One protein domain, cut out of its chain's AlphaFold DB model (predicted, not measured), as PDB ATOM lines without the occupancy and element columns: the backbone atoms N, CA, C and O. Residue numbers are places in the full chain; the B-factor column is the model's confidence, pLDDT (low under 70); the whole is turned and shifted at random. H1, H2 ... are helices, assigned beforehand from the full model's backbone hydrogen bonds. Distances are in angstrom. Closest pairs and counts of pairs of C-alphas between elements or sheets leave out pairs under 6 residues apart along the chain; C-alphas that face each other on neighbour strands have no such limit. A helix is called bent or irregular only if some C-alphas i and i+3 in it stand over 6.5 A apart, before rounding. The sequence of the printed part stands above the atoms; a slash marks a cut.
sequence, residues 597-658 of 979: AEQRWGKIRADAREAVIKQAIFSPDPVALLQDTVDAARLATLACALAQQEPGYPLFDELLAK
ATOM      1  N   ALA A 597     203.689 162.450 188.267       78.38
ATOM      2  CA  ALA A 597     202.309 162.019 188.488       78.38
ATOM      3  C   ALA A 597     201.864 162.267 189.941       78.38
ATOM      4  O   ALA A 597     200.754 162.733 190.183       78.38
ATOM      5  N   GLU A 598     202.765 162.040 190.900       77.19
ATOM      6  CA  GLU A 598     202.506 162.217 192.329       77.19
ATOM      7  C   GLU A 598     202.237 163.679 192.708       77.19
ATOM      8  O   GLU A 598     201.318 163.962 193.475       77.19
ATOM      9  N   GLN A 599     202.984 164.626 192.132       78.44
ATOM     10  CA  GLN A 599     202.730 166.055 192.325       78.44
ATOM     11  C   GLN A 599     201.368 166.456 191.741       78.44
ATOM     12  O   GLN A 599     200.608 167.180 192.390       78.44
ATOM     13  N   ARG A 600     201.025 165.941 190.551       85.50
ATOM     14  CA  ARG A 600     199.728 166.189 189.904       85.50
ATOM     15  C   ARG A 600     198.563 165.671 190.753       85.50
ATOM     16  O   ARG A 600     197.644 166.435 191.055       85.50
ATOM     17  N   TRP A 601     198.643 164.427 191.225       87.88
ATOM     18  CA  TRP A 601     197.656 163.851 192.144       87.88
ATOM     19  C   TRP A 601     197.634 164.549 193.504       87.88
ATOM     20  O   TRP A 601     196.571 164.703 194.101       87.88
ATOM     21  N   GLY A 602     198.784 165.013 194.000       81.06
ATOM     22  CA  GLY A 602     198.891 165.810 195.222       81.06
ATOM     23  C   GLY A 602     198.050 167.085 195.160       81.06
ATOM     24  O   GLY A 602     197.278 167.342 196.084       81.06
ATOM     25  N   LYS A 603     198.129 167.826 194.046       84.94
ATOM     26  CA  LYS A 603     197.310 169.024 193.823       84.94
ATOM     27  C   LYS A 603     195.818 168.694 193.771       84.94
ATOM     28  O   LYS A 603     195.054 169.263 194.542       84.94
ATOM     29  N   ILE A 604     195.414 167.713 192.954       91.00
ATOM     30  CA  ILE A 604     193.997 167.311 192.886       91.00
ATOM     31  C   ILE A 604     193.486 166.863 194.259       91.00
ATOM     32  O   ILE A 604     192.371 167.211 194.624       91.00
ATOM     33  N   ARG A 605     194.268 166.115 195.049       87.00
ATOM     34  CA  ARG A 605     193.847 165.666 196.387       87.00
ATOM     35  C   ARG A 605     193.587 166.827 197.344       87.00
ATOM     36  O   ARG A 605     192.664 166.721 198.152       87.00
ATOM     37  N   ALA A 606     194.379 167.896 197.278       80.94
ATOM     38  CA  ALA A 606     194.148 169.093 198.080       80.94
ATOM     39  C   ALA A 606     192.815 169.753 197.694       80.94
ATOM     40  O   ALA A 606     191.939 169.897 198.549       80.94
ATOM     41  N   ASP A 607     192.619 170.015 196.402       85.75
ATOM     42  CA  ASP A 607     191.431 170.704 195.883       85.75
ATOM     43  C   ASP A 607     190.153 169.844 196.038       85.75
ATOM     44  O   ASP A 607     189.080 170.317 196.418       85.75
ATOM     45  N   ALA A 608     190.264 168.529 195.827       89.00
ATOM     46  CA  ALA A 608     189.158 167.584 195.951       89.00
ATOM     47  C   ALA A 608     188.678 167.416 197.397       89.00
ATOM     48  O   ALA A 608     187.484 167.209 197.619       89.00
ATOM     49  N   ARG A 609     189.570 167.512 198.397       86.44
ATOM     50  CA  ARG A 609     189.157 167.471 199.812       86.44
ATOM     51  C   ARG A 609     188.187 168.601 200.128       86.44
ATOM     52  O   ARG A 609     187.183 168.351 200.790       86.44
ATOM     53  N   GLU A 610     188.451 169.803 199.627       83.81
ATOM     54  CA  GLU A 610     187.556 170.944 199.808       83.81
ATOM     55  C   GLU A 610     186.192 170.692 199.148       83.81
ATOM     56  O   GLU A 610     185.155 170.844 199.799       83.81
ATOM     57  N   ALA A 611     186.177 170.210 197.901       83.50
ATOM     58  CA  ALA A 611     184.940 169.882 197.187       83.50
ATOM     59  C   ALA A 611     184.109 168.796 197.904       83.50
ATOM     60  O   ALA A 611     182.892 168.928 198.048       83.50
ATOM     61  N   VAL A 612     184.757 167.749 198.427       86.00
ATOM     62  CA  VAL A 612     184.093 166.675 199.186       86.00
ATOM     63  C   VAL A 612     183.532 167.179 200.518       86.00
ATOM     64  O   VAL A 612     182.453 166.745 200.924       86.00
ATOM     65  N   ILE A 613     184.210 168.110 201.195       80.31
ATOM     66  CA  ILE A 613     183.676 168.753 202.406       80.31
ATOM     67  C   ILE A 613     182.440 169.591 202.053       80.31
ATOM     68  O   ILE A 613     181.393 169.440 202.687       80.31
ATOM     69  N   LYS A 614     182.520 170.410 200.993       80.88
ATOM     70  CA  LYS A 614     181.392 171.211 200.486       80.88
ATOM     71  C   LYS A 614     180.217 170.358 200.006       80.88
ATOM     72  O   LYS A 614     179.094 170.855 199.962       80.88
ATOM     73  N   GLN A 615     180.434 169.086 199.666       81.38
ATOM     74  CA  GLN A 615     179.366 168.155 199.294       81.38
ATOM     75  C   GLN A 615     178.348 167.941 200.424       81.38
ATOM     76  O   GLN A 615     177.159 167.797 200.169       81.38
ATOM     77  N   ALA A 616     178.796 167.928 201.681       75.44
ATOM     78  CA  ALA A 616     177.913 167.709 202.827       75.44
ATOM     79  C   ALA A 616     177.118 168.965 203.238       75.44
ATOM     80  O   ALA A 616     176.219 168.867 204.073       75.44
ATOM     81  N   ILE A 617     177.448 170.134 202.680       79.44
ATOM     82  CA  ILE A 617     176.873 171.425 203.068       79.44
ATOM     83  C   ILE A 617     175.772 171.811 202.076       79.44
ATOM     84  O   ILE A 617     175.999 171.919 200.869       79.44
ATOM     85  N   PHE A 618     174.568 172.053 202.596       76.19
ATOM     86  CA  PHE A 618     173.456 172.573 201.807       76.19
ATOM     87  C   PHE A 618     173.645 174.080 201.589       76.19
ATOM     88  O   PHE A 618     173.545 174.855 202.540       76.19
ATOM     89  N   SER A 619     173.917 174.495 200.349       76.44
ATOM     90  CA  SER A 619     173.876 175.911 199.976       76.44
ATOM     91  C   SER A 619     172.454 176.282 199.543       76.44
ATOM     92  O   SER A 619     171.957 175.694 198.582       76.44
ATOM     93  N   PRO A 620     171.786 177.240 200.210       76.12
ATOM     94  CA  PRO A 620     170.484 177.735 199.770       76.12
ATOM     95  C   PRO A 620     170.578 178.638 198.529       76.12
ATOM     96  O   PRO A 620     169.554 178.894 197.900       76.12
ATOM     97  N   ASP A 621     171.775 179.122 198.176       84.06
ATOM     98  CA  ASP A 621     171.995 179.961 196.997       84.06
ATOM     99  C   ASP A 621     172.221 179.095 195.740       84.06
ATOM    100  O   ASP A 621     173.217 178.360 195.672       84.06
ATOM    101  N   PRO A 622     171.330 179.170 194.731       82.94
ATOM    102  CA  PRO A 622     171.450 178.381 193.513       82.94
ATOM    103  C   PRO A 622     172.683 178.733 192.677       82.94
ATOM    104  O   PRO A 622     173.199 177.839 192.012       82.94
ATOM    105  N   VAL A 623     173.181 179.977 192.708       87.75
ATOM    106  CA  VAL A 623     174.368 180.365 191.926       87.75
ATOM    107  C   VAL A 623     175.632 179.793 192.558       87.75
ATOM    108  O   VAL A 623     176.431 179.173 191.860       87.75
ATOM    109  N   ALA A 624     175.775 179.897 193.882       88.62
ATOM    110  CA  ALA A 624     176.851 179.223 194.608       88.62
ATOM    111  C   ALA A 624     176.816 177.696 194.413       88.62
ATOM    112  O   ALA A 624     177.852 177.075 194.195       88.62
ATOM    113  N   LEU A 625     175.625 177.083 194.427       90.12
ATOM    114  CA  LEU A 625     175.477 175.649 194.158       90.12
ATOM    115  C   LEU A 625     175.912 175.277 192.729       90.12
ATOM    116  O   LEU A 625     176.511 174.222 192.513       90.12
ATOM    117  N   LEU A 626     175.609 176.132 191.752       91.38
ATOM    118  CA  LEU A 626     176.002 175.952 190.357       91.38
ATOM    119  C   LEU A 626     177.520 176.096 190.183       91.38
ATOM    120  O   LEU A 626     178.127 175.272 189.504       91.38
ATOM    121  N   GLN A 627     178.131 177.078 190.851       93.62
ATOM    122  CA  GLN A 627     179.583 177.262 190.890       93.62
ATOM    123  C   GLN A 627     180.271 176.025 191.475       93.62
ATOM    124  O   GLN A 627     181.125 175.441 190.817       93.62
ATOM    125  N   ASP A 628     179.813 175.548 192.638       92.31
ATOM    126  CA  ASP A 628     180.310 174.310 193.250       92.31
ATOM    127  C   ASP A 628     180.196 173.106 192.297       92.31
ATOM    128  O   ASP A 628     181.045 172.214 192.301       92.31
ATOM    129  N   THR A 629     179.133 173.055 191.485       94.88
ATOM    130  CA  THR A 629     178.916 171.982 190.502       94.88
ATOM    131  C   THR A 629     179.926 172.060 189.359       94.88
ATOM    132  O   THR A 629     180.508 171.038 188.994       94.88
ATOM    133  N   VAL A 630     180.158 173.258 188.812       95.56
ATOM    134  CA  VAL A 630     181.149 173.505 187.750       95.56
ATOM    135  C   VAL A 630     182.563 173.209 188.251       95.56
ATOM    136  O   VAL A 630     183.328 172.536 187.558       95.56
ATOM    137  N   ASP A 631     182.891 173.624 189.474       93.75
ATOM    138  CA  ASP A 631     184.191 173.365 190.095       93.75
ATOM    139  C   ASP A 631     184.411 171.862 190.318       93.75
ATOM    140  O   ASP A 631     185.456 171.319 189.947       93.75
ATOM    141  N   ALA A 632     183.402 171.152 190.838       95.31
ATOM    142  CA  ALA A 632     183.450 169.698 190.989       95.31
ATOM    143  C   ALA A 632     183.612 168.989 189.634       95.31
ATOM    144  O   ALA A 632     184.404 168.050 189.522       95.31
ATOM    145  N   ALA A 633     182.920 169.456 188.589       96.69
ATOM    146  CA  ALA A 633     183.064 168.905 187.250       96.69
ATOM    147  C   ALA A 633     184.465 169.152 186.676       96.69
ATOM    148  O   ALA A 633     185.089 168.240 186.133       96.69
ATOM    149  N   ARG A 634     185.014 170.354 186.833       96.00
ATOM    150  CA  ARG A 634     186.384 170.650 186.413       96.00
ATOM    151  C   ARG A 634     187.393 169.742 187.119       96.00
ATOM    152  O   ARG A 634     188.235 169.139 186.455       96.00
ATOM    153  N   LEU A 635     187.287 169.588 188.441       96.12
ATOM    154  CA  LEU A 635     188.158 168.697 189.215       96.12
ATOM    155  C   LEU A 635     188.025 167.238 188.769       96.12
ATOM    156  O   LEU A 635     189.033 166.556 188.596       96.12
ATOM    157  N   ALA A 636     186.804 166.760 188.519       96.81
ATOM    158  CA  ALA A 636     186.576 165.422 187.979       96.81
ATOM    159  C   ALA A 636     187.189 165.240 186.577       96.81
ATOM    160  O   ALA A 636     187.696 164.161 186.275       96.81
ATOM    161  N   THR A 637     187.198 166.271 185.726       97.75
ATOM    162  CA  THR A 637     187.882 166.235 184.420       97.75
ATOM    163  C   THR A 637     189.400 166.183 184.579       97.75
ATOM    164  O   THR A 637     190.048 165.382 183.911       97.75
ATOM    165  N   LEU A 638     189.970 166.976 185.492       96.00
ATOM    166  CA  LEU A 638     191.400 166.926 185.811       96.00
ATOM    167  C   LEU A 638     191.803 165.544 186.349       96.00
ATOM    168  O   LEU A 638     192.803 164.981 185.912       96.00
ATOM    169  N   ALA A 639     190.999 164.960 187.240       95.50
ATOM    170  CA  ALA A 639     191.242 163.621 187.775       95.50
ATOM    171  C   ALA A 639     191.123 162.543 186.686       95.50
ATOM    172  O   ALA A 639     191.950 161.637 186.619       95.50
ATOM    173  N   CYS A 640     190.150 162.681 185.778       95.56
ATOM    174  CA  CYS A 640     190.021 161.828 184.597       95.56
ATOM    175  C   CYS A 640     191.275 161.899 183.711       95.56
ATOM    176  O   CYS A 640     191.754 160.861 183.259       95.56
ATOM    177  N   ALA A 641     191.830 163.099 183.506       95.25
ATOM    178  CA  ALA A 641     193.052 163.294 182.734       95.25
ATOM    179  C   ALA A 641     194.244 162.577 183.379       95.25
ATOM    180  O   ALA A 641     194.951 161.841 182.698       95.25
ATOM    181  N   LEU A 642     194.429 162.702 184.698       93.38
ATOM    182  CA  LEU A 642     195.503 161.988 185.400       93.38
ATOM    183  C   LEU A 642     195.329 160.470 185.388       93.38
ATOM    184  O   LEU A 642     196.317 159.752 185.238       93.38
ATOM    185  N   ALA A 643     194.091 159.981 185.476       92.94
ATOM    186  CA  ALA A 643     193.792 158.555 185.376       92.94
ATOM    187  C   ALA A 643     194.153 157.965 183.998       92.94
ATOM    188  O   ALA A 643     194.382 156.763 183.895       92.94
ATOM    189  N   GLN A 644     194.250 158.790 182.942       93.00
ATOM    190  CA  GLN A 644     194.764 158.356 181.635       93.00
ATOM    191  C   GLN A 644     196.300 158.315 181.558       93.00
ATOM    192  O   GLN A 644     196.820 157.983 180.498       93.00
ATOM    193  N   GLN A 645     197.027 158.623 182.639       92.62
ATOM    194  CA  GLN A 645     198.497 158.625 182.701       92.62
ATOM    195  C   GLN A 645     199.134 159.552 181.640       92.62
ATOM    196  O   GLN A 645     198.621 160.644 181.394       92.62
ATOM    197  N   GLU A 646     200.257 159.153 181.029       88.12
ATOM    198  CA  GLU A 646     201.026 159.969 180.073       88.12
ATOM    199  C   GLU A 646     200.180 160.607 178.949       88.12
ATOM    200  O   GLU A 646     200.345 161.808 178.715       88.12
ATOM    201  N   PRO A 647     199.232 159.895 178.297       89.38
ATOM    202  CA  PRO A 647     198.313 160.497 177.326       89.38
ATOM    203  C   PRO A 647     197.487 161.678 177.848       89.38
ATOM    204  O   PRO A 647     197.117 162.561 177.074       89.38
ATOM    205  N   GLY A 648     197.156 161.687 179.141       91.25
ATOM    206  CA  GLY A 648     196.293 162.697 179.746       91.25
ATOM    207  C   GLY A 648     197.033 163.898 180.334       91.25
ATOM    208  O   GLY A 648     196.416 164.948 180.515       91.25
ATOM    209  N   TYR A 649     198.344 163.800 180.588       91.31
ATOM    210  CA  TYR A 649     199.122 164.894 181.191       91.31
ATOM    211  C   TYR A 649     199.111 166.203 180.391       91.31
ATOM    212  O   TYR A 649     198.936 167.246 181.021       91.31
ATOM    213  N   PRO A 650     199.219 166.211 179.046       89.06
ATOM    214  CA  PRO A 650     199.162 167.459 178.287       89.06
ATOM    215  C   PRO A 650     197.832 168.196 178.467       89.06
ATOM    216  O   PRO A 650     197.827 169.406 178.675       89.06
ATOM    217  N   LEU A 651     196.712 167.461 178.441       89.31
ATOM    218  CA  LEU A 651     195.390 168.051 178.634       89.31
ATOM    219  C   LEU A 651     195.175 168.468 180.092       89.31
ATOM    220  O   LEU A 651     194.569 169.502 180.345       89.31
ATOM    221  N   PHE A 652     195.692 167.701 181.057       93.38
ATOM    222  CA  PHE A 652     195.695 168.108 182.461       93.38
ATOM    223  C   PHE A 652     196.430 169.442 182.647       93.38
ATOM    224  O   PHE A 652     195.871 170.361 183.238       93.38
ATOM    225  N   ASP A 653     197.649 169.564 182.115       87.25
ATOM    226  CA  ASP A 653     198.471 170.769 182.249       87.25
ATOM    227  C   ASP A 653     197.808 171.971 181.531       87.25
ATOM    228  O   ASP A 653     197.817 173.087 182.054       87.25
ATOM    229  N   GLU A 654     197.162 171.751 180.377       88.38
ATOM    230  CA  GLU A 654     196.366 172.762 179.661       88.38
ATOM    231  C   GLU A 654     195.143 173.228 180.469       88.38
ATOM    232  O   GLU A 654     194.943 174.429 180.668       88.38
ATOM    233  N   LEU A 655     194.340 172.288 180.979       88.12
ATOM    234  CA  LEU A 655     193.150 172.586 181.779       88.12
ATOM    235  C   LEU A 655     193.507 173.251 183.111       88.12
ATOM    236  O   LEU A 655     192.756 174.095 183.598       88.12
ATOM    237  N   LEU A 656     194.652 172.894 183.698       88.00
ATOM    238  CA  LEU A 656     195.150 173.504 184.924       88.00
ATOM    239  C   LEU A 656     195.594 174.953 184.698       88.00
ATOM    240  O   LEU A 656     195.379 175.789 185.573       88.00
ATOM    241  N   ALA A 657     196.191 175.247 183.538       82.81
ATOM    242  CA  ALA A 657     196.624 176.593 183.166       82.81
ATOM    243  C   ALA A 657     195.454 177.538 182.839       82.81
ATOM    244  O   ALA A 657     195.596 178.752 182.967       82.81
ATOM    245  N   LYS A 658     194.298 177.003 182.426       86.06
ATOM    246  CA  LYS A 658     193.080 177.788 182.187       86.06
ATOM    247  C   LYS A 658     192.447 178.197 183.520       86.06
ATOM    248  O   LYS A 658     192.167 177.336 184.351       86.06
TER     249      LYS A 658
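What this domain is: This is residues 597 to 658 of the 979 residues of an uncharacterized protein of Lignipirellula cremea (UniProt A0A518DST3). A long helical hairpin, H1 and H2 side by side and running opposite ways, has a shorter third helix, H3, that folds back on the last part of H2 at the open end of the hairpin. The outline is a rod, with spans of 40 by 18 by 16 A. The printed part has 62 residues with three named helices, in the order H1, H2, H3, and no named strand; the class is all helix. The whole is only just loose, close to compact, with a radius of gyration of the C-alphas of 12.8 A.

How they stand to each other: H1, residues 597 to 615, touches H2, residues 622 to 643; their closest C-alphas are those of Ala 611 and Ala 632, 6.4 A apart. The two form a helical hairpin at a shallow tilt of 26 degrees, opposite ways. H2 touches H3, residues 646 to 657, with residues 638 to 642 alone; the closest C-alphas, those of Ala 641 and Gly 648, are 4.4 A apart. These two are also a helical hairpin, at a shallow tilt of 32 degrees, opposite ways. H1 and H3 are near each other, with 6 pairs of C-alphas within 10 A. In H2 every O i to N i+4 pair is within hydrogen-bond range; in H1 it is 14 of 15 and in H3 6 of 8.

Where its parts are: H1 begins with C-alpha 597 at (202.309, 162.019, 188.488), is 26.1 A long and has a kink of 28 degrees near residue 607. H2, the longest helix, measures 31.0 A and begins with C-alpha 622 at (171.450, 178.381, 193.513). H3 measures 17.5 A and ends with C-alpha 657 at (196.624, 176.593, 183.166); it is irregular, with C-alphas 647 and 650 7.1 A apart.

The domain as a whole: The two C-alphas farthest apart, those of Pro 620 and Glu 646, are 40.5 A apart. The printed part has no cut. The link from H1 to H2 is short, with 6 residues, and that from H2 to H3 is tight, with 2. The mean pLDDT of the printed part is 88.0, and no printed residue is under 70.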